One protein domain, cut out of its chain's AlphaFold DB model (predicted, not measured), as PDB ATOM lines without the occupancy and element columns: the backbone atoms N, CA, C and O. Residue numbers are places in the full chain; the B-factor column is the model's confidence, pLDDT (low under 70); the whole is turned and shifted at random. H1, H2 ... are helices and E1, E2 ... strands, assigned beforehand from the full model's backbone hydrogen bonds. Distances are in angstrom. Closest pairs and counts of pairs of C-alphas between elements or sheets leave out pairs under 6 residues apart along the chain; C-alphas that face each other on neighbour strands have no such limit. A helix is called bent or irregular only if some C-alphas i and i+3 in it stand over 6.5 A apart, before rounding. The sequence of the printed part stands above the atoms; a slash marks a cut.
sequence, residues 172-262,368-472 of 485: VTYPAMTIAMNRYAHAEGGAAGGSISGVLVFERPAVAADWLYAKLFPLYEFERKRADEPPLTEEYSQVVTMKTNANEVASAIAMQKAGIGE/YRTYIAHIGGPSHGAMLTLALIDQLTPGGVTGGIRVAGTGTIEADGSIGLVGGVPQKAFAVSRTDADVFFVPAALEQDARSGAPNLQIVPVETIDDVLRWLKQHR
ATOM      1  N   VAL A 172     -38.729 -29.009  -5.035       92.94
ATOM      2  CA  VAL A 172     -38.040 -29.708  -3.959       92.94
ATOM      3  C   VAL A 172     -37.438 -28.689  -3.002       92.94
ATOM      4  O   VAL A 172     -36.784 -27.739  -3.441       92.94
ATOM      5  N   THR A 173     -37.638 -28.926  -1.711       91.88
ATOM      6  CA  THR A 173     -37.067 -28.154  -0.609       91.88
ATOM      7  C   THR A 173     -36.215 -29.090   0.234       91.88
ATOM      8  O   THR A 173     -36.693 -30.133   0.679       91.88
ATOM      9  N   TYR A 174     -34.939 -28.757   0.437       92.31
ATOM     10  CA  TYR A 174     -34.006 -29.620   1.167       92.31
ATOM     11  C   TYR A 174     -32.960 -28.818   1.959       92.31
ATOM     12  O   TYR A 174     -32.731 -27.634   1.671       92.31
ATOM     13  N   PRO A 175     -32.327 -29.425   2.986       91.62
ATOM     14  CA  PRO A 175     -31.339 -28.740   3.808       91.62
ATOM     15  C   PRO A 175     -30.195 -28.175   2.974       91.62
ATOM     16  O   PRO A 175     -29.645 -28.854   2.112       91.62
ATOM     17  N   ALA A 176     -29.798 -26.942   3.280       88.88
ATOM     18  CA  ALA A 176     -28.617 -26.334   2.689       88.88
ATOM     19  C   ALA A 176     -27.522 -26.173   3.753       88.88
ATOM     20  O   ALA A 176     -27.047 -27.148   4.346       88.88
ATOM     21  N   MET A 177     -27.094 -24.937   3.983       90.75
ATOM     22  CA  MET A 177     -25.913 -24.611   4.765       90.75
ATOM     23  C   MET A 177     -26.075 -23.290   5.509       90.75
ATOM     24  O   MET A 177     -26.954 -22.485   5.207       90.75
ATOM     25  N   THR A 178     -25.194 -23.053   6.473       91.38
ATOM     26  CA  THR A 178     -25.122 -21.782   7.190       91.38
ATOM     27  C   THR A 178     -24.179 -20.803   6.500       91.38
ATOM     28  O   THR A 178     -23.181 -21.196   5.891       91.38
ATOM     29  N   ILE A 179     -24.460 -19.516   6.658       91.12
ATOM     30  CA  ILE A 179     -23.666 -18.403   6.141       91.12
ATOM     31  C   ILE A 179     -23.301 -17.469   7.300       91.12
ATOM     32  O   ILE A 179     -24.174 -17.058   8.057       91.12
ATOM     33  N   ALA A 180     -22.018 -17.132   7.447       92.62
ATOM     34  CA  ALA A 180     -21.557 -16.185   8.464       92.62
ATOM     35  C   ALA A 180     -21.984 -14.759   8.096       92.62
ATOM     36  O   ALA A 180     -21.486 -14.189   7.121       92.62
ATOM     37  N   MET A 181     -22.896 -14.176   8.872       93.88
ATOM     38  CA  MET A 181     -23.478 -12.863   8.582       93.88
ATOM     39  C   MET A 181     -22.469 -11.729   8.747       93.88
ATOM     40  O   MET A 181     -22.446 -10.814   7.931       93.88
ATOM     41  N   ASN A 182     -21.557 -11.843   9.711       91.44
ATOM     42  CA  ASN A 182     -20.468 -10.883   9.912       91.44
ATOM     43  C   ASN A 182     -19.444 -10.840   8.761       91.44
ATOM     44  O   ASN A 182     -18.711  -9.868   8.620       91.44
ATOM     45  N   ARG A 183     -19.382 -11.885   7.927       90.94
ATOM     46  CA  ARG A 183     -18.574 -11.904   6.691       90.94
ATOM     47  C   ARG A 183     -19.391 -11.642   5.437       90.94
ATOM     48  O   ARG A 183     -18.826 -11.365   4.382       90.94
ATOM     49  N   TYR A 184     -20.701 -11.829   5.524       92.25
ATOM     50  CA  TYR A 184     -21.629 -11.512   4.453       92.25
ATOM     51  C   TYR A 184     -21.814 -10.002   4.324       92.25
ATOM     52  O   TYR A 184     -21.808  -9.511   3.201       92.25
ATOM     53  N   ALA A 185     -21.933  -9.286   5.442       94.12
ATOM     54  CA  ALA A 185     -22.100  -7.843   5.457       94.12
ATOM     55  C   ALA A 185     -21.152  -7.186   6.462       94.12
ATOM     56  O   ALA A 185     -21.004  -7.672   7.586       94.12
ATOM     57  N   HIS A 186     -20.549  -6.069   6.064       96.12
ATOM     58  CA  HIS A 186     -19.674  -5.282   6.924       96.12
ATOM     59  C   HIS A 186     -20.066  -3.806   6.893       96.12
ATOM     60  O   HIS A 186     -20.114  -3.203   5.820       96.12
ATOM     61  N   ALA A 187     -20.358  -3.236   8.063       96.06
ATOM     62  CA  ALA A 187     -20.650  -1.812   8.189       96.06
ATOM     63  C   ALA A 187     -19.362  -1.001   8.353       96.06
ATOM     64  O   ALA A 187     -18.447  -1.395   9.076       96.06
ATOM     65  N   GLU A 188     -19.317   0.175   7.735       95.81
ATOM     66  CA  GLU A 188     -18.211   1.115   7.881       95.81
ATOM     67  C   GLU A 188     -17.964   1.478   9.359       95.81
ATOM     68  O   GLU A 188     -18.866   1.872  10.109       95.81
ATOM     69  N   GLY A 189     -16.713   1.318   9.797       92.19
ATOM     70  CA  GLY A 189     -16.313   1.533  11.190       92.19
ATOM     71  C   GLY A 189     -16.860   0.496  12.179       92.19
ATOM     72  O   GLY A 189     -16.765   0.722  13.384       92.19
ATOM     73  N   GLY A 190     -17.447  -0.605  11.701       91.25
ATOM     74  CA  GLY A 190     -17.853  -1.742  12.519       91.25
ATOM     75  C   GLY A 190     -16.674  -2.653  12.878       91.25
ATOM     76  O   GLY A 190     -15.691  -2.759  12.145       91.25
ATOM     77  N   ALA A 191     -16.763  -3.335  14.018       92.19
ATOM     78  CA  ALA A 191     -15.822  -4.388  14.394       92.19
ATOM     79  C   ALA A 191     -16.016  -5.654  13.530       92.19
ATOM     80  O   ALA A 191     -16.949  -5.747  12.740       92.19
ATOM     81  N   ALA A 192     -15.165  -6.674  13.693       83.50
ATOM     82  CA  ALA A 192     -15.348  -7.969  13.014       83.50
ATOM     83  C   ALA A 192     -16.593  -8.747  13.500       83.50
ATOM     84  O   ALA A 192     -17.069  -9.656  12.814       83.50
ATOM     85  N   GLY A 193     -17.100  -8.390  14.683       84.69
ATOM     86  CA  GLY A 193     -18.234  -9.028  15.343       84.69
ATOM     87  C   GLY A 193     -17.973 -10.458  15.841       84.69
ATOM     88  O   GLY A 193     -16.919 -11.052  15.601       84.69
ATOM     89  N   GLY A 194     -18.947 -11.005  16.560       89.31
ATOM     90  CA  GLY A 194     -19.008 -12.378  17.047       89.31
ATOM     91  C   GLY A 194     -19.513 -13.374  15.999       89.31
ATOM     92  O   GLY A 194     -19.622 -13.087  14.805       89.31
ATOM     93  N   SER A 195     -19.821 -14.593  16.445       92.75
ATOM     94  CA  SER A 195     -20.270 -15.677  15.567       92.75
ATOM     95  C   SER A 195     -21.783 -15.626  15.362       92.75
ATOM     96  O   SER A 195     -22.525 -16.181  16.166       92.75
ATOM     97  N   ILE A 196     -22.232 -14.999  14.271       96.25
ATOM     98  CA  ILE A 196     -23.650 -14.922  13.888       96.25
ATOM     99  C   ILE A 196     -23.838 -15.545  12.506       96.25
ATOM    100  O   ILE A 196     -23.219 -15.113  11.532       96.25
ATOM    101  N   SER A 197     -24.697 -16.560  12.417       94.94
ATOM    102  CA  SER A 197     -24.964 -17.302  11.183       94.94
ATOM    103  C   SER A 197     -26.428 -17.236  10.751       94.94
ATOM    104  O   SER A 197     -27.335 -17.528  11.527       94.94
ATOM    105  N   GLY A 198     -26.653 -16.929   9.476       94.38
ATOM    106  CA  GLY A 198     -27.918 -17.192   8.792       94.38
ATOM    107  C   GLY A 198     -27.972 -18.634   8.272       94.38
ATOM    108  O   GLY A 198     -26.935 -19.278   8.102       94.38
ATOM    109  N   VAL A 199     -29.173 -19.150   8.003       92.69
ATOM    110  CA  VAL A 199     -29.423 -20.545   7.595       92.69
ATOM    111  C   VAL A 199     -30.160 -20.670   6.262       92.69
ATOM    112  O   VAL A 199     -31.367 -20.433   6.175       92.69
ATOM    113  N   LEU A 200     -29.461 -21.086   5.217       88.94
ATOM    114  CA  LEU A 200     -30.042 -21.257   3.890       88.94
ATOM    115  C   LEU A 200     -30.895 -22.532   3.814       88.94
ATOM    116  O   LEU A 200     -30.663 -23.508   4.530       88.94
ATOM    117  N   VAL A 201     -31.832 -22.533   2.871       90.25
ATOM    118  CA  VAL A 201     -32.524 -23.724   2.360       90.25
ATOM    119  C   VAL A 201     -32.428 -23.672   0.847       90.25
ATOM    120  O   VAL A 201     -32.434 -22.582   0.269       90.25
ATOM    121  N   PHE A 202     -32.298 -24.834   0.217       88.81
ATOM    122  CA  PHE A 202     -32.377 -24.923  -1.230       88.81
ATOM    123  C   PHE A 202     -33.806 -25.231  -1.634       88.81
ATOM    124  O   PHE A 202     -34.391 -26.207  -1.172       88.81
ATOM    125  N   GLU A 203     -34.333 -24.384  -2.509       87.69
ATOM    126  CA  GLU A 203     -35.639 -24.534  -3.126       87.69
ATOM    127  C   GLU A 203     -35.476 -24.326  -4.630       87.69
ATOM    128  O   GLU A 203     -34.889 -23.336  -5.075       87.69
ATOM    129  N   ARG A 204     -35.926 -25.301  -5.418       89.00
ATOM    130  CA  ARG A 204     -35.895 -25.246  -6.884       89.00
ATOM    131  C   ARG A 204     -36.916 -26.217  -7.481       89.00
ATOM    132  O   ARG A 204     -37.377 -27.120  -6.779       89.00
ATOM    133  N   PRO A 205     -37.228 -26.117  -8.786       90.44
ATOM    134  CA  PRO A 205     -37.899 -27.203  -9.488       90.44
ATOM    135  C   PRO A 205     -37.143 -28.521  -9.294       90.44
ATOM    136  O   PRO A 205     -35.922 -28.586  -9.468       90.44
ATOM    137  N   ALA A 206     -37.876 -29.561  -8.915       93.50
ATOM    138  CA  ALA A 206     -37.351 -30.897  -8.703       93.50
ATOM    139  C   ALA A 206     -36.953 -31.527 -10.041       93.50
ATOM    140  O   ALA A 206     -37.663 -31.384 -11.038       93.50
ATOM    141  N   VAL A 207     -35.860 -32.275 -10.049       94.12
ATOM    142  CA  VAL A 207     -35.399 -33.122 -11.154       94.12
ATOM    143  C   VAL A 207     -35.558 -34.584 -10.753       94.12
ATOM    144  O   VAL A 207     -35.626 -34.909  -9.571       94.12
ATOM    145  N   ALA A 208     -35.617 -35.502 -11.719       94.06
ATOM    146  CA  ALA A 208     -35.878 -36.917 -11.430       94.06
ATOM    147  C   ALA A 208     -34.872 -37.548 -10.436       94.06
ATOM    148  O   ALA A 208     -35.233 -38.457  -9.685       94.06
ATOM    149  N   ALA A 209     -33.636 -37.045 -10.379       93.62
ATOM    150  CA  ALA A 209     -32.633 -37.462  -9.402       93.62
ATOM    151  C   ALA A 209     -33.009 -37.153  -7.938       93.62
ATOM    152  O   ALA A 209     -32.569 -37.869  -7.040       93.62
ATOM    153  N   ASP A 210     -33.858 -36.158  -7.670       94.81
ATOM    154  CA  ASP A 210     -34.211 -35.763  -6.301       94.81
ATOM    155  C   ASP A 210     -34.955 -36.855  -5.542       94.81
ATOM    156  O   ASP A 210     -34.726 -37.045  -4.353       94.81
ATOM    157  N   TRP A 211     -35.783 -37.648  -6.222       95.00
ATOM    158  CA  TRP A 211     -36.446 -38.795  -5.598       95.00
ATOM    159  C   TRP A 211     -35.469 -39.897  -5.192       95.00
ATOM    160  O   TRP A 211     -35.762 -40.678  -4.286       95.00
ATOM    161  N   LEU A 212     -34.315 -39.989  -5.859       93.75
ATOM    162  CA  LEU A 212     -33.241 -40.872  -5.422       93.75
ATOM    163  C   LEU A 212     -32.551 -40.284  -4.188       93.75
ATOM    164  O   LEU A 212     -32.345 -41.009  -3.216       93.75
ATOM    165  N   TYR A 213     -32.255 -38.984  -4.193       93.94
ATOM    166  CA  TYR A 213     -31.641 -38.313  -3.046       93.94
ATOM    167  C   TYR A 213     -32.526 -38.330  -1.804       93.94
ATOM    168  O   TYR A 213     -32.028 -38.639  -0.728       93.94
ATOM    169  N   ALA A 214     -33.835 -38.148  -1.952       94.88
ATOM    170  CA  ALA A 214     -34.799 -38.215  -0.859       94.88
ATOM    171  C   ALA A 214     -34.862 -39.587  -0.163       94.88
ATOM    172  O   ALA A 214     -35.314 -39.685   0.973       94.88
ATOM    173  N   LYS A 215     -34.409 -40.664  -0.824       94.62
ATOM    174  CA  LYS A 215     -34.271 -41.990  -0.195       94.62
ATOM    175  C   LYS A 215     -32.973 -42.146   0.593       94.62
ATOM    176  O   LYS A 215     -32.889 -43.025   1.445       94.62
ATOM    177  N   LEU A 216     -31.956 -41.360   0.257       93.81
ATOM    178  CA  LEU A 216     -30.611 -41.446   0.827       93.81
ATOM    179  C   LEU A 216     -30.378 -40.402   1.922       93.81
ATOM    180  O   LEU A 216     -29.589 -40.641   2.833       93.81
ATOM    181  N   PHE A 217     -31.056 -39.260   1.833       92.56
ATOM    182  CA  PHE A 217     -30.846 -38.098   2.682       92.56
ATOM    183  C   PHE A 217     -32.169 -37.608   3.283       92.56
ATOM    184  O   PHE A 217     -33.205 -37.658   2.617       92.56
ATOM    185  N   PRO A 218     -32.154 -37.140   4.542       89.62
ATOM    186  CA  PRO A 218     -33.360 -36.710   5.235       89.62
ATOM    187  C   PRO A 218     -33.854 -35.336   4.754       89.62
ATOM    188  O   PRO A 218     -33.093 -34.548   4.193       89.62
ATOM    189  N   LEU A 219     -35.121 -35.037   5.066       90.00
ATOM    190  CA  LEU A 219     -35.754 -33.714   4.933       90.00
ATOM    191  C   LEU A 219     -35.811 -33.144   3.505       90.00
ATOM    192  O   LEU A 219     -35.829 -31.929   3.318       90.00
ATOM    193  N   TYR A 220     -35.887 -34.024   2.507       94.12
ATOM    194  CA  TYR A 220     -36.365 -33.660   1.176       94.12
ATOM    195  C   TYR A 220     -37.888 -33.589   1.194       94.12
ATOM    196  O   TYR A 220     -38.561 -34.573   1.506       94.12
ATOM    197  N   GLU A 221     -38.419 -32.436   0.824       93.44
ATOM    198  CA  GLU A 221     -39.847 -32.174   0.747       93.44
ATOM    199  C   GLU A 221     -40.220 -31.818  -0.685       93.44
ATOM    200  O   GLU A 221     -39.491 -31.087  -1.356       93.44
ATOM    201  N   PHE A 222     -41.329 -32.377  -1.170       94.75
ATOM    202  CA  PHE A 222     -41.782 -32.191  -2.541       94.75
ATOM    203  C   PHE A 222     -43.172 -31.585  -2.557       94.75
ATOM    204  O   PHE A 222     -44.113 -32.158  -2.009       94.75
ATOM    205  N   GLU A 223     -43.313 -30.488  -3.285       92.38
ATOM    206  CA  GLU A 223     -44.588 -29.812  -3.476       92.38
ATOM    207  C   GLU A 223     -44.915 -29.727  -4.957       92.38
ATOM    208  O   GLU A 223     -44.029 -29.615  -5.802       92.38
ATOM    209  N   ARG A 224     -46.195 -29.803  -5.317       91.75
ATOM    210  CA  ARG A 224     -46.584 -29.655  -6.720       91.75
ATOM    211  C   ARG A 224     -46.480 -28.186  -7.119       91.75
ATOM    212  O   ARG A 224     -47.048 -27.334  -6.444       91.75
ATOM    213  N   LYS A 225     -45.828 -27.916  -8.253       83.75
ATOM    214  CA  LYS A 225     -45.728 -26.570  -8.820       83.75
ATOM    215  C   LYS A 225     -47.131 -25.996  -9.051       83.75
ATOM    216  O   LYS A 225     -47.968 -26.670  -9.666       83.75
ATOM    217  N   ARG A 226     -47.396 -24.779  -8.574       79.19
ATOM    218  CA  ARG A 226     -48.675 -24.097  -8.819       79.19
ATOM    219  C   ARG A 226     -48.743 -23.623 -10.272       79.19
ATOM    220  O   ARG A 226     -47.724 -23.368 -10.912       79.19
ATOM    221  N   ALA A 227     -49.954 -23.563 -10.824       79.12
ATOM    222  CA  ALA A 227     -50.160 -23.226 -12.235       79.12
ATOM    223  C   ALA A 227     -49.872 -21.745 -12.552       79.12
ATOM    224  O   ALA A 227     -49.603 -21.412 -13.703       79.12
ATOM    225  N   ASP A 228     -49.924 -20.888 -11.537       79.31
ATOM    226  CA  ASP A 228     -49.705 -19.441 -11.559       79.31
ATOM    227  C   ASP A 228     -48.266 -19.031 -11.200       79.31
ATOM    228  O   ASP A 228     -47.958 -17.842 -11.161       79.31
ATOM    229  N   GLU A 229     -47.369 -19.990 -10.947       74.88
ATOM    230  CA  GLU A 229     -45.977 -19.675 -10.624       74.88
ATOM    231  C   GLU A 229     -45.258 -18.986 -11.797       74.88
ATOM    232  O   GLU A 229     -45.293 -19.498 -12.927       74.88
ATOM    233  N   PRO A 230     -44.534 -17.880 -11.537       75.38
ATOM    234  CA  PRO A 230     -43.813 -17.162 -12.574       75.38
ATOM    235  C   PRO A 230     -42.690 -18.020 -13.190       75.38
ATOM    236  O   PRO A 230     -42.244 -19.028 -12.622       75.38
ATOM    237  N   PRO A 231     -42.194 -17.649 -14.384       80.69
ATOM    238  CA  PRO A 231     -40.989 -18.240 -14.948       80.69
ATOM    239  C   PRO A 231     -39.779 -18.064 -14.015       80.69
ATOM    240  O   PRO A 231     -39.622 -17.030 -13.372       80.69
ATOM    241  N   LEU A 232     -38.854 -19.030 -14.031       76.00
ATOM    242  CA  LEU A 232     -37.631 -19.035 -13.203       76.00
ATOM    243  C   LEU A 232     -36.814 -17.735 -13.276       76.00
ATOM    244  O   LEU A 232     -36.209 -17.319 -12.294       76.00
ATOM    245  N   THR A 233     -36.759 -17.099 -14.446       75.75
ATOM    246  CA  THR A 233     -36.018 -15.844 -14.643       75.75
ATOM    247  C   THR A 233     -36.649 -14.666 -13.909       75.75
ATOM    248  O   THR A 233     -35.927 -13.797 -13.431       75.75
ATOM    249  N   GLU A 234     -37.979 -14.634 -13.833       77.38
ATOM    250  CA  GLU A 234     -38.733 -13.601 -13.122       77.38
ATOM    251  C   GLU A 234     -38.706 -13.854 -11.612       77.38
ATOM    252  O   GLU A 234     -38.466 -12.936 -10.836       77.38
ATOM    253  N   GLU A 235     -38.831 -15.111 -11.190       76.25
ATOM    254  CA  GLU A 235     -38.624 -15.500  -9.791       76.25
ATOM    255  C   GLU A 235     -37.228 -15.086  -9.298       76.25
ATOM    256  O   GLU A 235     -37.082 -14.503  -8.226       76.25
ATOM    257  N   TYR A 236     -36.188 -15.311 -10.109       78.12
ATOM    258  CA  TYR A 236     -34.827 -14.915  -9.757       78.12
ATOM    259  C   TYR A 236     -34.674 -13.394  -9.601       78.12
ATOM    260  O   TYR A 236     -34.048 -12.941  -8.641       78.12
ATOM    261  N   SER A 237     -35.240 -12.589 -10.510       76.88
ATOM    262  CA  SER A 237     -35.166 -11.127 -10.388       76.88
ATOM    263  C   SER A 237     -35.933 -10.621  -9.165       76.88
ATOM    264  O   SER A 237     -35.430  -9.748  -8.458       76.88
ATOM    265  N   GLN A 238     -37.093 -11.210  -8.860       76.69
ATOM    266  CA  GLN A 238     -37.854 -10.915  -7.646       76.69
ATOM    267  C   GLN A 238     -37.046 -11.237  -6.385       76.69
ATOM    268  O   GLN A 238     -36.940 -10.390  -5.500       76.69
ATOM    269  N   VAL A 239     -36.407 -12.409  -6.319       80.31
ATOM    270  CA  VAL A 239     -35.559 -12.810  -5.184       80.31
ATOM    271  C   VAL A 239     -34.390 -11.844  -4.981       80.31
ATOM    272  O   VAL A 239     -34.091 -11.484  -3.843       80.31
ATOM    273  N   VAL A 240     -33.738 -11.395  -6.058       80.94
ATOM    274  CA  VAL A 240     -32.650 -10.405  -5.970       80.94
ATOM    275  C   VAL A 240     -33.161  -9.079  -5.403       80.94
ATOM    276  O   VAL A 240     -32.551  -8.552  -4.476       80.94
ATOM    277  N   THR A 241     -34.293  -8.572  -5.890       78.31
ATOM    278  CA  THR A 241     -34.903  -7.340  -5.364       78.31
ATOM    279  C   THR A 241     -35.291  -7.486  -3.893       78.31
ATOM    280  O   THR A 241     -34.958  -6.629  -3.080       78.31
ATOM    281  N   MET A 242     -35.925  -8.601  -3.517       81.00
ATOM    282  CA  MET A 242     -36.297  -8.885  -2.128       81.00
ATOM    283  C   MET A 242     -35.080  -8.908  -1.196       81.00
ATOM    284  O   MET A 242     -35.159  -8.405  -0.079       81.00
ATOM    285  N   LYS A 243     -33.944  -9.458  -1.645       85.50
ATOM    286  CA  LYS A 243     -32.690  -9.432  -0.878       85.50
ATOM    287  C   LYS A 243     -32.166  -8.024  -0.673       85.50
ATOM    288  O   LYS A 243     -31.802  -7.688   0.445       85.50
ATOM    289  N   THR A 244     -32.107  -7.230  -1.738       86.31
ATOM    290  CA  THR A 244     -31.630  -5.846  -1.652       86.31
ATOM    291  C   THR A 244     -32.483  -5.055  -0.666       86.31
ATOM    292  O   THR A 244     -31.938  -4.464   0.260       86.31
ATOM    293  N   ASN A 245     -33.810  -5.160  -0.773       85.88
ATOM    294  CA  ASN A 245     -34.728  -4.493   0.147       85.88
ATOM    295  C   ASN A 245     -34.530  -4.973   1.593       85.88
ATOM    296  O   ASN A 245     -34.424  -4.163   2.506       85.88
ATOM    297  N   ALA A 246     -34.422  -6.285   1.820       88.50
ATOM    298  CA  ALA A 246     -34.194  -6.823   3.160       88.50
ATOM    299  C   ALA A 246     -32.843  -6.395   3.753       88.50
ATOM    300  O   ALA A 246     -32.749  -6.165   4.956       88.50
ATOM    301  N   ASN A 247     -31.809  -6.256   2.922       93.12
ATOM    302  CA  ASN A 247     -30.502  -5.752   3.332       93.12
ATOM    303  C   ASN A 247     -30.569  -4.277   3.757       93.12
ATOM    304  O   ASN A 247     -29.982  -3.902   4.775       93.12
ATOM    305  N   GLU A 248     -31.302  -3.447   3.014       92.56
ATOM    306  CA  GLU A 248     -31.540  -2.041   3.361       92.56
ATOM    307  C   GLU A 248     -32.313  -1.915   4.676       92.56
ATOM    308  O   GLU A 248     -31.868  -1.215   5.588       92.56
ATOM    309  N   VAL A 249     -33.413  -2.664   4.815       93.06
ATOM    310  CA  VAL A 249     -34.225  -2.700   6.039       93.06
ATOM    311  C   VAL A 249     -33.374  -3.138   7.234       93.06
ATOM    312  O   VAL A 249     -33.334  -2.460   8.262       93.06
ATOM    313  N   ALA A 250     -32.622  -4.233   7.082       95.75
ATOM    314  CA  ALA A 250     -31.754  -4.751   8.130       95.75
ATOM    315  C   ALA A 250     -30.675  -3.745   8.554       95.75
ATOM    316  O   ALA A 250     -30.395  -3.618   9.748       95.75
ATOM    317  N   SER A 251     -30.090  -3.025   7.590       96.50
ATOM    318  CA  SER A 251     -29.066  -2.005   7.836       96.50
ATOM    319  C   SER A 251     -29.616  -0.818   8.608       96.50
ATOM    320  O   SER A 251     -29.012  -0.412   9.600       96.50
ATOM    321  N   ALA A 252     -30.765  -0.289   8.188       96.44
ATOM    322  CA  ALA A 252     -31.395   0.850   8.841       96.44
ATOM    323  C   ALA A 252     -31.763   0.523  10.292       96.44
ATOM    324  O   ALA A 252     -31.395   1.260  11.207       96.44
ATOM    325  N   ILE A 253     -32.398  -0.629  10.531       96.88
ATOM    326  CA  ILE A 253     -32.745  -1.073  11.890       96.88
ATOM    327  C   ILE A 253     -31.483  -1.272  12.729       96.88
ATOM    328  O   ILE A 253     -31.434  -0.854  13.885       96.88
ATOM    329  N   ALA A 254     -30.428  -1.864  12.166       97.38
ATOM    330  CA  ALA A 254     -29.182  -2.046  12.897       97.38
ATOM    331  C   ALA A 254     -28.534  -0.713  13.303       97.38
ATOM    332  O   ALA A 254     -28.089  -0.567  14.442       97.38
ATOM    333  N   MET A 255     -28.518   0.273  12.403       96.88
ATOM    334  CA  MET A 255     -27.983   1.608  12.686       96.88
ATOM    335  C   MET A 255     -28.846   2.378  13.684       96.88
ATOM    336  O   MET A 255     -28.296   3.085  14.529       96.88
ATOM    337  N   GLN A 256     -30.166   2.184  13.655       96.62
ATOM    338  CA  GLN A 256     -31.077   2.707  14.668       96.62
ATOM    339  C   GLN A 256     -30.768   2.136  16.051       96.62
ATOM    340  O   GLN A 256     -30.578   2.879  17.010       96.62
ATOM    341  N   LYS A 257     -30.645   0.808  16.157       96.19
ATOM    342  CA  LYS A 257     -30.330   0.127  17.423       96.19
ATOM    343  C   LYS A 257     -28.929   0.466  17.940       96.19
ATOM    344  O   LYS A 257     -28.715   0.451  19.148       96.19
ATOM    345  N   ALA A 258     -28.001   0.815  17.051       95.00
ATOM    346  CA  ALA A 258     -26.677   1.319  17.406       95.00
ATOM    347  C   ALA A 258     -26.651   2.822  17.764       95.00
ATOM    348  O   ALA A 258     -25.600   3.328  18.157       95.00
ATOM    349  N   GLY A 259     -27.771   3.546  17.630       95.12
ATOM    350  CA  GLY A 259     -27.865   4.984  17.915       95.12
ATOM    351  C   GLY A 259     -27.188   5.885  16.876       95.12
ATOM    352  O   GLY A 259     -26.778   6.994  17.207       95.12
ATOM    353  N   ILE A 260     -27.018   5.400  15.643       94.25
ATOM    354  CA  ILE A 260     -26.312   6.100  14.555       94.25
ATOM    355  C   ILE A 260     -27.297   6.697  13.538       94.25
ATOM    356  O   ILE A 260     -26.980   7.720  12.939       94.25
ATOM    357  N   GLY A 261     -28.466   6.079  13.351       93.00
ATOM    358  CA  GLY A 261     -29.507   6.538  12.425       93.00
ATOM    359  C   GLY A 261     -30.907   6.473  13.034       93.00
ATOM    360  O   GLY A 261     -31.092   5.998  14.153       93.00
ATOM    361  N   GLU A 262     -31.901   6.937  12.287       91.25
ATOM    362  CA  GLU A 262     -33.308   6.982  12.708       91.25
ATOM    363  C   GLU A 262     -34.075   5.689  12.389       91.25
ATOM    364  O   GLU A 262     -35.185   5.485  12.887       91.25
ATOM    365  N   TYR A 368     -21.546  -5.691   1.022       91.69
ATOM    366  CA  TYR A 368     -22.103  -7.041   0.949       91.69
ATOM    367  C   TYR A 368     -21.251  -7.952   0.074       91.69
ATOM    368  O   TYR A 368     -20.860  -7.593  -1.038       91.69
ATOM    369  N   ARG A 369     -21.017  -9.176   0.545       89.12
ATOM    370  CA  ARG A 369     -20.320 -10.220  -0.202       89.12
ATOM    371  C   ARG A 369     -21.307 -11.178  -0.859       89.12
ATOM    372  O   ARG A 369     -22.195 -11.722  -0.211       89.12
ATOM    373  N   THR A 370     -21.107 -11.451  -2.142       82.38
ATOM    374  CA  THR A 370     -21.914 -12.422  -2.893       82.38
ATOM    375  C   THR A 370     -21.294 -13.815  -2.816       82.38
ATOM    376  O   THR A 370     -20.082 -13.959  -2.967       82.38
ATOM    377  N   TYR A 371     -22.128 -14.839  -2.621       84.94
ATOM    378  CA  TYR A 371     -21.736 -16.252  -2.643       84.94
ATOM    379  C   TYR A 371     -22.591 -17.001  -3.662       84.94
ATOM    380  O   TYR A 371     -23.809 -16.817  -3.675       84.94
ATOM    381  N   ILE A 372     -21.996 -17.888  -4.467       81.19
ATOM    382  CA  ILE A 372     -22.744 -18.588  -5.527       81.19
ATOM    383  C   ILE A 372     -23.864 -19.481  -4.973       81.19
ATOM    384  O   ILE A 372     -24.930 -19.573  -5.565       81.19
ATOM    385  N   ALA A 373     -23.642 -20.106  -3.812       80.19
ATOM    386  CA  ALA A 373     -24.622 -20.969  -3.153       80.19
ATOM    387  C   ALA A 373     -25.681 -20.178  -2.359       80.19
ATOM    388  O   ALA A 373     -26.634 -20.760  -1.845       80.19
ATOM    389  N   HIS A 374     -25.553 -18.851  -2.267       79.38
ATOM    390  CA  HIS A 374     -26.525 -17.989  -1.601       79.38
ATOM    391  C   HIS A 374     -27.604 -17.526  -2.594       79.38
ATOM    392  O   HIS A 374     -27.717 -16.346  -2.918       79.38
ATOM    393  N   ILE A 375     -28.418 -18.473  -3.071       63.94
ATOM    394  CA  ILE A 375     -29.448 -18.230  -4.099       63.94
ATOM    395  C   ILE A 375     -30.829 -17.926  -3.479       63.94
ATOM    396  O   ILE A 375     -31.596 -17.175  -4.065       63.94
ATOM    397  N   GLY A 376     -31.128 -18.419  -2.270       61.66
ATOM    398  CA  GLY A 376     -32.456 -18.286  -1.631       61.66
ATOM    399  C   GLY A 376     -32.777 -16.891  -1.076       61.66
ATOM    400  O   GLY A 376     -31.851 -16.129  -0.845       61.66
ATOM    401  N   GLY A 377     -34.062 -16.572  -0.866       64.12
ATOM    402  CA  GLY A 377     -34.604 -15.242  -0.511       64.12
ATOM    403  C   GLY A 377     -34.201 -14.638   0.854       64.12
ATOM    404  O   GLY A 377     -33.332 -15.176   1.537       64.12
ATOM    405  N   PRO A 378     -34.832 -13.523   1.284       71.00
ATOM    406  CA  PRO A 378     -34.385 -12.634   2.379       71.00
ATOM    407  C   PRO A 378     -34.489 -13.217   3.804       71.00
ATOM    408  O   PRO A 378     -34.482 -12.488   4.791       71.00
ATOM    409  N   SER A 379     -34.578 -14.540   3.943       77.62
ATOM    410  CA  SER A 379     -34.894 -15.262   5.187       77.62
ATOM    411  C   SER A 379     -33.841 -15.172   6.312       77.62
ATOM    412  O   SER A 379     -33.940 -15.887   7.318       77.62
ATOM    413  N   HIS A 380     -32.834 -14.313   6.137       83.81
ATOM    414  CA  HIS A 380     -31.774 -13.989   7.098       83.81
ATOM    415  C   HIS A 380     -31.773 -12.531   7.526       83.81
ATOM    416  O   HIS A 380     -30.844 -12.149   8.229       83.81
ATOM    417  N   GLY A 381     -32.781 -11.740   7.144       92.75
ATOM    418  CA  GLY A 381     -32.887 -10.326   7.507       92.75
ATOM    419  C   GLY A 381     -32.616 -10.086   8.992       92.75
ATOM    420  O   GLY A 381     -31.731  -9.308   9.324       92.75
ATOM    421  N   ALA A 382     -33.244 -10.863   9.881       96.69
ATOM    422  CA  ALA A 382     -33.036 -10.731  11.325       96.69
ATOM    423  C   ALA A 382     -31.588 -11.021  11.774       96.69
ATOM    424  O   ALA A 382     -31.041 -10.325  12.629       96.69
ATOM    425  N   MET A 383     -30.932 -12.034  11.193       97.38
ATOM    426  CA  MET A 383     -29.539 -12.367  11.532       97.38
ATOM    427  C   MET A 383     -28.536 -11.394  10.914       97.38
ATOM    428  O   MET A 383     -27.485 -11.148  11.503       97.38
ATOM    429  N   LEU A 384     -28.860 -10.815   9.758       96.75
ATOM    430  CA  LEU A 384     -28.106  -9.710   9.181       96.75
ATOM    431  C   LEU A 384     -28.208  -8.468  10.074       96.75
ATOM    432  O   LEU A 384     -27.176  -7.899  10.422       96.75
ATOM    433  N   THR A 385     -29.418  -8.096  10.507       97.81
ATOM    434  CA  THR A 385     -29.634  -7.002  11.464       97.81
ATOM    435  C   THR A 385     -28.808  -7.227  12.724       97.81
ATOM    436  O   THR A 385     -28.034  -6.356  13.108       97.81
ATOM    437  N   LEU A 386     -28.891  -8.420  13.328       98.06
ATOM    438  CA  LEU A 386     -28.107  -8.760  14.515       98.06
ATOM    439  C   LEU A 386     -26.600  -8.632  14.270       98.06
ATOM    440  O   LEU A 386     -25.893  -8.087  15.112       98.06
ATOM    441  N   ALA A 387     -26.101  -9.112  13.127       97.62
ATOM    442  CA  ALA A 387     -24.684  -9.025  12.790       97.62
ATOM    443  C   ALA A 387     -24.206  -7.582  12.638       97.62
ATOM    444  O   ALA A 387     -23.114  -7.262  13.093       97.62
ATOM    445  N   LEU A 388     -25.008  -6.702  12.045       97.88
ATOM    446  CA  LEU A 388     -24.662  -5.288  11.928       97.88
ATOM    447  C   LEU A 388     -24.736  -4.574  13.287       97.88
ATOM    448  O   LEU A 388     -23.838  -3.798  13.603       97.88
ATOM    449  N   ILE A 389     -25.729  -4.889  14.129       97.75
ATOM    450  CA  ILE A 389     -25.791  -4.387  15.513       97.75
ATOM    451  C   ILE A 389     -24.543  -4.818  16.286       97.75
ATOM    452  O   ILE A 389     -23.929  -4.001  16.968       97.75
ATOM    453  N   ASP A 390     -24.142  -6.083  16.162       97.69
ATOM    454  CA  ASP A 390     -22.959  -6.632  16.824       97.69
ATOM    455  C   ASP A 390     -21.670  -5.919  16.392       97.69
ATOM    456  O   ASP A 390     -20.848  -5.573  17.235       97.69
ATOM    457  N   GLN A 391     -21.522  -5.619  15.100       97.31
ATOM    458  CA  GLN A 391     -20.366  -4.878  14.588       97.31
ATOM    459  C   GLN A 391     -20.347  -3.415  15.051       97.31
ATOM    460  O   GLN A 391     -19.273  -2.874  15.313       97.31
ATOM    461  N   LEU A 392     -21.511  -2.766  15.124       96.69
ATOM    462  CA  LEU A 392     -21.639  -1.342  15.453       96.69
ATOM    463  C   LEU A 392     -21.680  -1.068  16.964       96.69
ATOM    464  O   LEU A 392     -21.469   0.068  17.384       96.69
ATOM    465  N   THR A 393     -21.924  -2.092  17.784       95.44
ATOM    466  CA  THR A 393     -21.965  -1.974  19.245       95.44
ATOM    467  C   THR A 393     -20.578  -2.223  19.845       95.44
ATOM    468  O   THR A 393     -20.005  -3.294  19.630       95.44
ATOM    469  N   PRO A 394     -20.028  -1.299  20.658       91.94
ATOM    470  CA  PRO A 394     -18.773  -1.534  21.365       91.94
ATOM    471  C   PRO A 394     -18.815  -2.818  22.209       91.94
ATOM    472  O   PRO A 394     -19.696  -2.994  23.049       91.94
ATOM    473  N   GLY A 395     -17.858  -3.719  21.983       90.00
ATOM    474  CA  GLY A 395     -17.790  -5.020  22.665       90.00
ATOM    475  C   GLY A 395     -18.751  -6.093  22.129       90.00
ATOM    476  O   GLY A 395     -18.773  -7.197  22.670       90.00
ATOM    477  N   GLY A 396     -19.513  -5.804  21.069       94.12
ATOM    478  CA  GLY A 396     -20.463  -6.732  20.458       94.12
ATOM    479  C   GLY A 396     -21.721  -6.972  21.292       94.12
ATOM    480  O   GLY A 396     -21.838  -6.532  22.441       94.12
ATOM    481  N   VAL A 397     -22.688  -7.688  20.713       95.38
ATOM    482  CA  VAL A 397     -23.931  -8.105  21.382       95.38
ATOM    483  C   VAL A 397     -23.922  -9.566  21.825       95.38
ATOM    484  O   VAL A 397     -24.493  -9.870  22.873       95.38
ATOM    485  N   THR A 398     -23.215 -10.430  21.095       95.12
ATOM    486  CA  THR A 398     -23.222 -11.895  21.277       95.12
ATOM    487  C   THR A 398     -22.599 -12.398  22.579       95.12
ATOM    488  O   THR A 398     -23.017 -13.435  23.084       95.12
ATOM    489  N   GLY A 399     -21.597 -11.700  23.126       91.19
ATOM    490  CA  GLY A 399     -20.922 -12.110  24.366       91.19
ATOM    491  C   GLY A 399     -20.279 -13.503  24.304       91.19
ATOM    492  O   GLY A 399     -20.302 -14.222  25.295       91.19
ATOM    493  N   GLY A 400     -19.762 -13.900  23.135       92.38
ATOM    494  CA  GLY A 400     -19.110 -15.200  22.918       92.38
ATOM    495  C   GLY A 400     -20.042 -16.336  22.481       92.38
ATOM    496  O   GLY A 400     -19.555 -17.364  22.018       92.38
ATOM    497  N   ILE A 401     -21.362 -16.143  22.549       95.75
ATOM    498  CA  ILE A 401     -22.355 -17.132  22.106       95.75
ATOM    499  C   ILE A 401     -22.314 -17.265  20.578       95.75
ATOM    500  O   ILE A 401     -22.372 -16.266  19.853       95.75
ATOM    501  N   ARG A 402     -22.260 -18.500  20.071       95.50
ATOM    502  CA  ARG A 402     -22.356 -18.796  18.636       95.50
ATOM    503  C   ARG A 402     -23.819 -18.860  18.234       95.50
ATOM    504  O   ARG A 402     -24.512 -19.849  18.461       95.50
ATOM    505  N   VAL A 403     -24.284 -17.782  17.625       97.38
ATOM    506  CA  VAL A 403     -25.673 -17.594  17.226       97.38
ATOM    507  C   VAL A 403     -25.909 -18.146  15.825       97.38
ATOM    508  O   VAL A 403     -25.191 -17.809  14.880       97.38
ATOM    509  N   ALA A 404     -26.967 -18.932  15.671       97.25
ATOM    510  CA  ALA A 404     -27.615 -19.175  14.391       97.25
ATOM    511  C   ALA A 404     -29.064 -18.674  14.439       97.25
ATOM    512  O   ALA A 404     -29.687 -18.635  15.499       97.25
ATOM    513  N   GLY A 405     -29.636 -18.326  13.290       96.75
ATOM    514  CA  GLY A 405     -31.046 -17.956  13.246       96.75
ATOM    515  C   GLY A 405     -31.617 -17.783  11.849       96.75
ATOM    516  O   GLY A 405     -30.915 -17.808  10.832       96.75
ATOM    517  N   THR A 406     -32.931 -17.613  11.800       95.88
ATOM    518  CA  THR A 406     -33.674 -17.303  10.579       95.88
ATOM    519  C   THR A 406     -34.841 -16.374  10.893       95.88
ATOM    520  O   THR A 406     -35.256 -16.263  12.041       95.88
ATOM    521  N   GLY A 407     -35.353 -15.709   9.865       94.56
ATOM    522  CA  GLY A 407     -36.462 -14.770   9.959       94.56
ATOM    523  C   GLY A 407     -36.249 -13.619   8.989       94.56
ATOM    524  O   GLY A 407     -35.104 -13.192   8.778       94.56
ATOM    525  N   THR A 408     -37.328 -13.130   8.377       93.31
ATOM    526  CA  THR A 408     -37.286 -11.804   7.744       93.31
ATOM    527  C   THR A 408     -37.183 -10.741   8.836       93.31
ATOM    528  O   THR A 408     -37.243 -11.050  10.027       93.31
ATOM    529  N   ILE A 409     -36.961  -9.497   8.439       93.94
ATOM    530  CA  ILE A 409     -37.006  -8.361   9.350       93.94
ATOM    531  C   ILE A 409     -37.915  -7.318   8.718       93.94
ATOM    532  O   ILE A 409     -37.732  -6.977   7.550       93.94
ATOM    533  N   GLU A 410     -38.905  -6.864   9.473       90.75
ATOM    534  CA  GLU A 410     -39.824  -5.809   9.056       90.75
ATOM    535  C   GLU A 410     -39.352  -4.453   9.584       90.75
ATOM    536  O   GLU A 410     -38.494  -4.379  10.464       90.75
ATOM    537  N   ALA A 411     -39.913  -3.363   9.059       89.00
ATOM    538  CA  ALA A 411     -39.468  -2.001   9.364       89.00
ATOM    539  C   ALA A 411     -39.559  -1.607  10.851       89.00
ATOM    540  O   ALA A 411     -38.807  -0.743  11.299       89.00
ATOM    541  N   ASP A 412     -40.450  -2.245  11.609       89.81
ATOM    542  CA  ASP A 412     -40.617  -2.058  13.055       89.81
ATOM    543  C   ASP A 412     -39.673  -2.936  13.902       89.81
ATOM    544  O   ASP A 412     -39.665  -2.845  15.129       89.81
ATOM    545  N   GLY A 413     -38.856  -3.775  13.261       94.06
ATOM    546  CA  GLY A 413     -37.964  -4.723  13.919       94.06
ATOM    547  C   GLY A 413     -38.611  -6.064  14.273       94.06
ATOM    548  O   GLY A 413     -37.950  -6.886  14.922       94.06
ATOM    549  N   SER A 414     -39.859  -6.310  13.862       96.31
ATOM    550  CA  SER A 414     -40.492  -7.625  13.975       96.31
ATOM    551  C   SER A 414     -39.848  -8.642  13.030       96.31
ATOM    552  O   SER A 414     -39.334  -8.315  11.957       96.31
ATOM    553  N   ILE A 415     -39.816  -9.895  13.475       97.19
ATOM    554  CA  ILE A 415     -39.195 -11.013  12.777       97.19
ATOM    555  C   ILE A 415     -40.295 -11.829  12.104       97.19
ATOM    556  O   ILE A 415     -41.077 -12.516  12.764       97.19
ATOM    557  N   GLY A 416     -40.339 -11.774  10.775       92.44
ATOM    558  CA  GLY A 416     -41.372 -12.443   9.992       92.44
ATOM    559  C   GLY A 416     -41.089 -13.919   9.699       92.44
ATOM    560  O   GLY A 416     -39.989 -14.453   9.898       92.44
ATOM    561  N   LEU A 417     -42.135 -14.589   9.210       93.44
ATOM    562  CA  LEU A 417     -42.147 -16.021   8.909       93.44
ATOM    563  C   LEU A 417     -41.229 -16.378   7.738       93.44
ATOM    564  O   LEU A 417     -40.963 -15.583   6.839       93.44
ATOM    565  N   VAL A 418     -40.766 -17.627   7.728       92.38
ATOM    566  CA  VAL A 418     -39.887 -18.163   6.686       92.38
ATOM    567  C   VAL A 418     -40.229 -19.617   6.380       92.38
ATOM    568  O   VAL A 418     -40.702 -20.345   7.247       92.38
ATOM    569  N   GLY A 419     -39.934 -20.060   5.157       90.31
ATOM    570  CA  GLY A 419     -40.081 -21.461   4.755       90.31
ATOM    571  C   GLY A 419     -38.901 -22.353   5.161       90.31
ATOM    572  O   GLY A 419     -37.810 -21.869   5.507       90.31
ATOM    573  N   GLY A 420     -39.129 -23.668   5.077       91.69
ATOM    574  CA  GLY A 420     -38.115 -24.716   5.234       91.69
ATOM    575  C   GLY A 420     -37.509 -24.813   6.637       91.69
ATOM    576  O   GLY A 420     -36.326 -25.117   6.785       91.69
ATOM    577  N   VAL A 421     -38.274 -24.480   7.679       94.75
ATOM    578  CA  VAL A 421     -37.774 -24.416   9.062       94.75
ATOM    579  C   VAL A 421     -37.230 -25.760   9.569       94.75
ATOM    580  O   VAL A 421     -36.143 -25.739  10.155       94.75
ATOM    581  N   PRO A 422     -37.858 -26.927   9.302       95.69
ATOM    582  CA  PRO A 422     -37.275 -28.216   9.679       95.69
ATOM    583  C   PRO A 422     -35.900 -28.446   9.027       95.69
ATOM    584  O   PRO A 422     -34.938 -28.835   9.693       95.69
ATOM    585  N   GLN A 423     -35.770 -28.125   7.735       95.19
ATOM    586  CA  GLN A 423     -34.522 -28.213   6.974       95.19
ATOM    587  C   GLN A 423     -33.446 -27.270   7.540       95.19
ATOM    588  O   GLN A 423     -32.276 -27.654   7.638       95.19
ATOM    589  N   LYS A 424     -33.831 -26.052   7.951       95.12
ATOM    590  CA  LYS A 424     -32.935 -25.078   8.599       95.12
ATOM    591  C   LYS A 424     -32.452 -25.574   9.951       95.12
ATOM    592  O   LYS A 424     -31.250 -25.562  10.199       95.12
ATOM    593  N   ALA A 425     -33.358 -26.051  10.798       96.31
ATOM    594  CA  ALA A 425     -33.011 -26.584  12.108       96.31
ATOM    595  C   ALA A 425     -32.031 -27.763  11.982       96.31
ATOM    596  O   ALA A 425     -31.020 -27.804  12.683       96.31
ATOM    597  N   PHE A 426     -32.250 -28.659  11.016       94.88
ATOM    598  CA  PHE A 426     -31.312 -29.737  10.700       94.88
ATOM    599  C   PHE A 426     -29.964 -29.242  10.150       94.88
ATOM    600  O   PHE A 426     -28.915 -29.831  10.410       94.88
ATOM    601  N   ALA A 427     -29.946 -28.159   9.372       93.25
ATOM    602  CA  ALA A 427     -28.691 -27.554   8.935       93.25
ATOM    603  C   ALA A 427     -27.903 -26.977  10.120       93.25
ATOM    604  O   ALA A 427     -26.695 -27.194  10.194       93.25
ATOM    605  N   VAL A 428     -28.582 -26.315  11.062       94.81
ATOM    606  CA  VAL A 428     -27.970 -25.753  12.274       94.81
ATOM    607  C   VAL A 428     -27.512 -26.831  13.246       94.81
ATOM    608  O   VAL A 428     -26.427 -26.697  13.800       94.81
ATOM    609  N   SER A 429     -28.260 -27.921  13.420       93.94
ATOM    610  CA  SER A 429     -27.890 -29.000  14.350       93.94
ATOM    611  C   SER A 429     -26.605 -29.732  13.967       93.94
ATOM    612  O   SER A 429     -25.964 -30.346  14.814       93.94
ATOM    613  N   ARG A 430     -26.207 -29.648  12.692       92.31
ATOM    614  CA  ARG A 430     -24.910 -30.133  12.215       92.31
ATOM    615  C   ARG A 430     -23.777 -29.167  12.540       92.31
ATOM    616  O   ARG A 430     -22.632 -29.594  12.486       92.31
ATOM    617  N   THR A 431     -24.076 -27.897  12.818       92.12
ATOM    618  CA  THR A 431     -23.105 -26.843  13.136       92.12
ATOM    619  C   THR A 431     -22.716 -26.827  14.608       92.12
ATOM    620  O   THR A 431     -23.163 -27.640  15.406       92.12
ATOM    621  N   ASP A 432     -21.851 -25.885  14.957       90.75
ATOM    622  CA  ASP A 432     -21.424 -25.631  16.321       90.75
ATOM    623  C   ASP A 432     -22.197 -24.462  16.960       90.75
ATOM    624  O   ASP A 432     -21.692 -23.838  17.882       90.75
ATOM    625  N   ALA A 433     -23.383 -24.112  16.456       94.62
ATOM    626  CA  ALA A 433     -24.206 -23.069  17.060       94.62
ATOM    627  C   ALA A 433     -24.651 -23.462  18.478       94.62
ATOM    628  O   ALA A 433     -25.099 -24.584  18.707       94.62
ATOM    629  N   ASP A 434     -24.570 -22.512  19.407       96.31
ATOM    630  CA  ASP A 434     -25.037 -22.676  20.784       96.31
ATOM    631  C   ASP A 434     -26.551 -22.443  20.885       96.31
ATOM    632  O   ASP A 434     -27.219 -23.052  21.709       96.31
ATOM    633  N   VAL A 435     -27.105 -21.584  20.022       97.88
ATOM    634  CA  VAL A 435     -28.528 -21.225  20.001       97.88
ATOM    635  C   VAL A 435     -29.035 -21.046  18.572       97.88
ATOM    636  O   VAL A 435     -28.309 -20.558  17.700       97.88
ATOM    637  N   PHE A 436     -30.297 -21.417  18.343       98.31
ATOM    638  CA  PHE A 436     -31.025 -21.178  17.103       98.31
ATOM    639  C   PHE A 436     -32.271 -20.319  17.343       98.31
ATOM    640  O   PHE A 436     -33.260 -20.793  17.904       98.31
ATOM    641  N   PHE A 437     -32.226 -19.059  16.902       98.44
ATOM    642  CA  PHE A 437     -33.380 -18.159  16.949       98.44
ATOM    643  C   PHE A 437     -34.312 -18.391  15.762       98.44
ATOM    644  O   PHE A 437     -33.874 -18.412  14.606       98.44
ATOM    645  N   VAL A 438     -35.602 -18.533  16.053       98.12
ATOM    646  CA  VAL A 438     -36.648 -18.767  15.050       98.12
ATOM    647  C   VAL A 438     -37.855 -17.869  15.316       98.12
ATOM    648  O   VAL A 438     -38.111 -17.557  16.481       98.12
ATOM    649  N   PRO A 439     -38.627 -17.478  14.284       97.94
ATOM    650  CA  PRO A 439     -39.891 -16.781  14.500       97.94
ATOM    651  C   PRO A 439     -40.794 -17.613  15.415       97.94
ATOM    652  O   PRO A 439     -40.907 -18.826  15.218       97.94
ATOM    653  N   ALA A 440     -41.426 -16.987  16.407       97.44
ATOM    654  CA  ALA A 440     -42.118 -17.700  17.485       97.44
ATOM    655  C   ALA A 440     -43.175 -18.704  16.991       97.44
ATOM    656  O   ALA A 440     -43.257 -19.824  17.493       97.44
ATOM    657  N   ALA A 441     -43.913 -18.349  15.938       96.44
ATOM    658  CA  ALA A 441     -44.922 -19.215  15.328       96.44
ATOM    659  C   ALA A 441     -44.357 -20.515  14.711       96.44
ATOM    660  O   ALA A 441     -45.117 -21.442  14.449       96.44
ATOM    661  N   LEU A 442     -43.043 -20.592  14.476       97.00
ATOM    662  CA  LEU A 442     -42.362 -21.690  13.777       97.00
ATOM    663  C   LEU A 442     -41.516 -22.566  14.719       97.00
ATOM    664  O   LEU A 442     -40.713 -23.385  14.268       97.00
ATOM    665  N   GLU A 443     -41.688 -22.416  16.036       97.62
ATOM    666  CA  GLU A 443     -40.937 -23.176  17.042       97.62
ATOM    667  C   GLU A 443     -41.107 -24.694  16.873       97.62
ATOM    668  O   GLU A 443     -40.123 -25.437  16.890       97.62
ATOM    669  N   GLN A 444     -42.345 -25.164  16.693       97.56
ATOM    670  CA  GLN A 444     -42.636 -26.597  16.577       97.56
ATOM    671  C   GLN A 444     -42.010 -27.204  15.316       97.56
ATOM    672  O   GLN A 444     -41.408 -28.279  15.384       97.56
ATOM    673  N   ASP A 445     -42.050 -26.481  14.195       95.88
ATOM    674  CA  ASP A 445     -41.411 -26.906  12.949       95.88
ATOM    675  C   ASP A 445     -39.894 -27.021  13.123       95.88
ATOM    676  O   ASP A 445     -39.285 -28.012  12.712       95.88
ATOM    677  N   ALA A 446     -39.272 -26.059  13.811       96.62
ATOM    678  CA  ALA A 446     -37.848 -26.120  14.130       96.62
ATOM    679  C   ALA A 446     -37.512 -27.335  15.009       96.62
ATOM    680  O   ALA A 446     -36.555 -28.063  14.723       96.62
ATOM    681  N   ARG A 447     -38.319 -27.601  16.045       97.31
ATOM    682  CA  ARG A 447     -38.135 -28.759  16.937       97.31
ATOM    683  C   ARG A 447     -38.290 -30.086  16.199       97.31
ATOM    684  O   ARG A 447     -37.577 -31.031  16.524       97.31
ATOM    685  N   SER A 448     -39.151 -30.146  15.181       95.75
ATOM    686  CA  SER A 448     -39.314 -31.339  14.341       95.75
ATOM    687  C   SER A 448     -38.054 -31.674  13.527       95.75
ATOM    688  O   SER A 448     -37.732 -32.846  13.345       95.75
ATOM    689  N   GLY A 449     -37.306 -30.654  13.085       93.38
ATOM    690  CA  GLY A 449     -36.062 -30.825  12.330       93.38
ATOM    691  C   GLY A 449     -34.829 -31.084  13.200       93.38
ATOM    692  O   GLY A 449     -33.906 -31.780  12.769       93.38
ATOM    693  N   ALA A 450     -34.793 -30.541  14.423       95.19
ATOM    694  CA  ALA A 450     -33.685 -30.728  15.358       95.19
ATOM    695  C   ALA A 450     -34.132 -30.653  16.835       95.19
ATOM    696  O   ALA A 450     -33.973 -29.612  17.475       95.19
ATOM    697  N   PRO A 451     -34.615 -31.757  17.429       93.12
ATOM    698  CA  PRO A 451     -35.170 -31.742  18.787       93.12
ATOM    699  C   PRO A 451     -34.133 -31.462  19.887       93.12
ATOM    700  O   PRO A 451     -34.493 -30.983  20.958       93.12
ATOM    701  N   ASN A 452     -32.852 -31.742  19.626       93.94
ATOM    702  CA  ASN A 452     -31.759 -31.561  20.589       93.94
ATOM    703  C   ASN A 452     -31.085 -30.180  20.500       93.94
ATOM    704  O   ASN A 452     -30.188 -29.890  21.286       93.94
ATOM    705  N   LEU A 453     -31.457 -29.358  19.516       95.62
ATOM    706  CA  LEU A 453     -30.895 -28.024  19.328       95.62
ATOM    707  C   LEU A 453     -31.566 -27.039  20.293       95.62
ATOM    708  O   LEU A 453     -32.779 -27.096  20.505       95.62
ATOM    709  N   GLN A 454     -30.797 -26.104  20.856       97.50
ATOM    710  CA  GLN A 454     -31.357 -25.034  21.678       97.50
ATOM    711  C   GLN A 454     -32.105 -24.032  20.791       97.50
ATOM    712  O   GLN A 454     -31.522 -23.098  20.244       97.50
ATOM    713  N   ILE A 455     -33.406 -24.253  20.637       98.25
ATOM    714  CA  ILE A 455     -34.304 -23.412  19.843       98.25
ATOM    715  C   ILE A 455     -34.949 -22.364  20.747       98.25
ATOM    716  O   ILE A 455     -35.538 -22.716  21.772       98.25
ATOM    717  N   VAL A 456     -34.853 -21.096  20.345       98.44
ATOM    718  CA  VAL A 456     -35.433 -19.955  21.062       98.44
ATOM    719  C   VAL A 456     -36.415 -19.222  20.140       98.44
ATOM    720  O   VAL A 456     -35.979 -18.632  19.145       98.44
ATOM    721  N   PRO A 457     -37.728 -19.256  20.437       98.19
ATOM    722  CA  PRO A 457     -38.725 -18.495  19.693       98.19
ATOM    723  C   PRO A 457     -38.598 -16.996  19.988       98.19
ATOM    724  O   PRO A 457     -38.445 -16.600  21.144       98.19
ATOM    725  N   VAL A 458     -38.671 -16.165  18.949       98.44
ATOM    726  CA  VAL A 458     -38.600 -14.698  19.044       98.44
ATOM    727  C   VAL A 458     -39.622 -14.036  18.121       98.44
ATOM    728  O   VAL A 458     -39.928 -14.568  17.053       98.44
ATOM    729  N   GLU A 459     -40.142 -12.879  18.524       98.19
ATOM    730  CA  GLU A 459     -41.062 -12.070  17.709       98.19
ATOM    731  C   GLU A 459     -40.364 -10.840  17.132       98.19
ATOM    732  O   GLU A 459     -40.714 -10.381  16.051       98.19
ATOM    733  N   THR A 460     -39.350 -10.318  17.825       98.31
ATOM    734  CA  THR A 460     -38.638  -9.096  17.436       98.31
ATOM    735  C   THR A 460     -37.126  -9.238  17.581       98.31
ATOM    736  O   THR A 460     -36.614 -10.085  18.322       98.31
ATOM    737  N   ILE A 461     -36.380  -8.355  16.915       97.94
ATOM    738  CA  ILE A 461     -34.927  -8.262  17.108       97.94
ATOM    739  C   ILE A 461     -34.561  -7.901  18.558       97.94
ATOM    740  O   ILE A 461     -33.524  -8.329  19.064       97.94
ATOM    741  N   ASP A 462     -35.430  -7.171  19.262       98.25
ATOM    742  CA  ASP A 462     -35.222  -6.821  20.667       98.25
ATOM    743  C   ASP A 462     -35.311  -8.038  21.591       98.25
ATOM    744  O   ASP A 462     -34.588  -8.093  22.587       98.25
ATOM    745  N   ASP A 463     -36.128  -9.040  21.259       98.38
ATOM    746  CA  ASP A 463     -36.180 -10.292  22.018       98.38
ATOM    747  C   ASP A 463     -34.861 -11.059  21.908       98.38
ATOM    748  O   ASP A 463     -34.345 -11.547  22.916       98.38
ATOM    749  N   VAL A 464     -34.260 -11.082  20.712       98.12
ATOM    750  CA  VAL A 464     -32.932 -11.671  20.481       98.12
ATOM    751  C   VAL A 464     -31.876 -10.958  21.328       98.12
ATOM    752  O   VAL A 464     -31.117 -11.601  22.056       98.12
ATOM    753  N   LEU A 465     -31.841  -9.622  21.284       97.81
ATOM    754  CA  LEU A 465     -30.891  -8.821  22.061       97.81
ATOM    755  C   LEU A 465     -31.083  -9.006  23.572       97.81
ATOM    756  O   LEU A 465     -30.102  -9.128  24.313       97.81
ATOM    757  N   ARG A 466     -32.335  -9.056  24.038       97.69
ATOM    758  CA  ARG A 466     -32.678  -9.285  25.447       97.69
ATOM    759  C   ARG A 466     -32.214 -10.663  25.904       97.69
ATOM    760  O   ARG A 466     -31.595 -10.761  26.963       97.69
ATOM    761  N   TRP A 467     -32.454 -11.694  25.096       97.88
ATOM    762  CA  TRP A 467     -32.007 -13.053  25.380       97.88
ATOM    763  C   TRP A 467     -30.481 -13.127  25.468       97.88
ATOM    764  O   TRP A 467     -29.951 -13.624  26.462       97.88
ATOM    765  N   LEU A 468     -29.764 -12.555  24.491       97.00
ATOM    766  CA  LEU A 468     -28.297 -12.531  24.487       97.00
ATOM    767  C   LEU A 468     -27.746 -11.806  25.712       97.00
ATOM    768  O   LEU A 468     -26.834 -12.310  26.358       97.00
ATOM    769  N   LYS A 469     -28.329 -10.660  26.084       95.31
ATOM    770  CA  LYS A 469     -27.930  -9.905  27.279       95.31
ATOM    771  C   LYS A 469     -28.079 -10.725  28.564       95.31
ATOM    772  O   LYS A 469     -27.218 -10.626  29.432       95.31
ATOM    773  N   GLN A 470     -29.145 -11.516  28.686       95.44
ATOM    774  CA  GLN A 470     -29.397 -12.373  29.851       95.44
ATOM    775  C   GLN A 470     -28.461 -13.588  29.924       95.44
ATOM    776  O   GLN A 470     -28.228 -14.098  31.015       95.44
ATOM    777  N   HIS A 471     -27.923 -14.033  28.786       93.69
ATOM    778  CA  HIS A 471     -27.101 -15.243  28.680       93.69
ATOM    779  C   HIS A 471     -25.622 -14.955  28.402       93.69
ATOM    780  O   HIS A 471     -24.854 -15.890  28.173       93.69
ATOM    781  N   ARG A 472     -25.190 -13.686  28.437       83.75
ATOM    782  CA  ARG A 472     -23.764 -13.351  28.347       83.75
ATOM    783  C   ARG A 472     -23.010 -14.055  29.467       83.75
ATOM    784  O   ARG A 472     -23.353 -13.894  30.637       83.75
TER     785      ARG A 472
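This is residues 172 to 262 and 368 to 472 of the 485 residues of the protein "PDZ domain-containing protein" of Paenibacillus sp. NEAU-GSW1 (UniProt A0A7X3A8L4). A six-stranded sheet, curled like part of a barrel, wraps round helix H5; H4 and H7 cover its other face, and the long helix H3, off the sheet, packs on H4. The long strands E1 and E3 run side by side toward one end of the domain, where E4 and H2 lie. The printed part has 196 residues, with seven named helices and seven named strands in the order E1 H1 E2 E3 H2 E4 H3 H4 E5 H5 E6 H6 E7 H7. The sheet's order is E4, E1, E3, E5, E6, E7, mixed; the class is mixed, helices and strands. The whole is compact, with a radius of gyration of the C-alphas of 16.7 A and spans of 51 by 37 by 27 A.

E1, residues 172 to 180, begins with C-alpha 172 at (-38.040, -29.708, -3.959), is 24.7 A long and bends by 50 degrees at residue 175. H1 is residues 181 to 184; E2, residues 185 to 187, pairs with no named strand. E3, residues 196 to 207, is 33.1 A long, followed by H2, residues 210 to 216, and E4, residues 221 to 224. H3, residues 232 to 257, is 36.9 A long. After the cut come H4, residues 381 to 392, E5, residues 403 to 405, H5, residues 421 to 429, and E6, residues 435 to 439. H6, residues 440 to 449, is irregular, with C-alphas 441 and 444 7.8 A apart. E7 is residues 455 to 458; H7, residues 461 to 471, ends with C-alpha 471 at (-27.101, -15.243, 28.680).

E1 is antiparallel to E4, with N 173 and O 221 at 2.9 A, and to E3, with N 200 and O 177 at 2.9 A. Parallel pairs are E3 and E5, N 197 and O 403 at 2.8 A; E5 and E6, N 437 and O 404 at 2.9 A; and E6 and E7, N 456 and O 436 at 2.9 A. E5, H5, E6 and E6, H6, E7 are strand-helix-strand units, parallel neighbours with a helix between, and E3, H2, E4 is a split one, with E1 between its strands; the crossovers are right-handed. H4 and H5 lie on opposite faces of the sheet. H3 touches H4 with residues 246 to 257 alone, closest at the C-alphas of Ala 250 and Thr 385, 4.5 A. Every O i to N i+4 pair is within hydrogen-bond range in H3, H4, H5 and H7, against 4 of 6 in H6 and 1 of 3 in H2, where 3 of 4 O i to N i+3 pairs are; H1 is too short for an i+4 pair.

The C-alphas farthest apart, those of Ala 208 and Gly 259, are 51.8 A apart. Residues 263 to 367 are not printed, and C-alphas 262 and 368 are 21.5 A apart across the cut. The link from E5 to H5 is long. Residues 375 to 377 are under pLDDT 70.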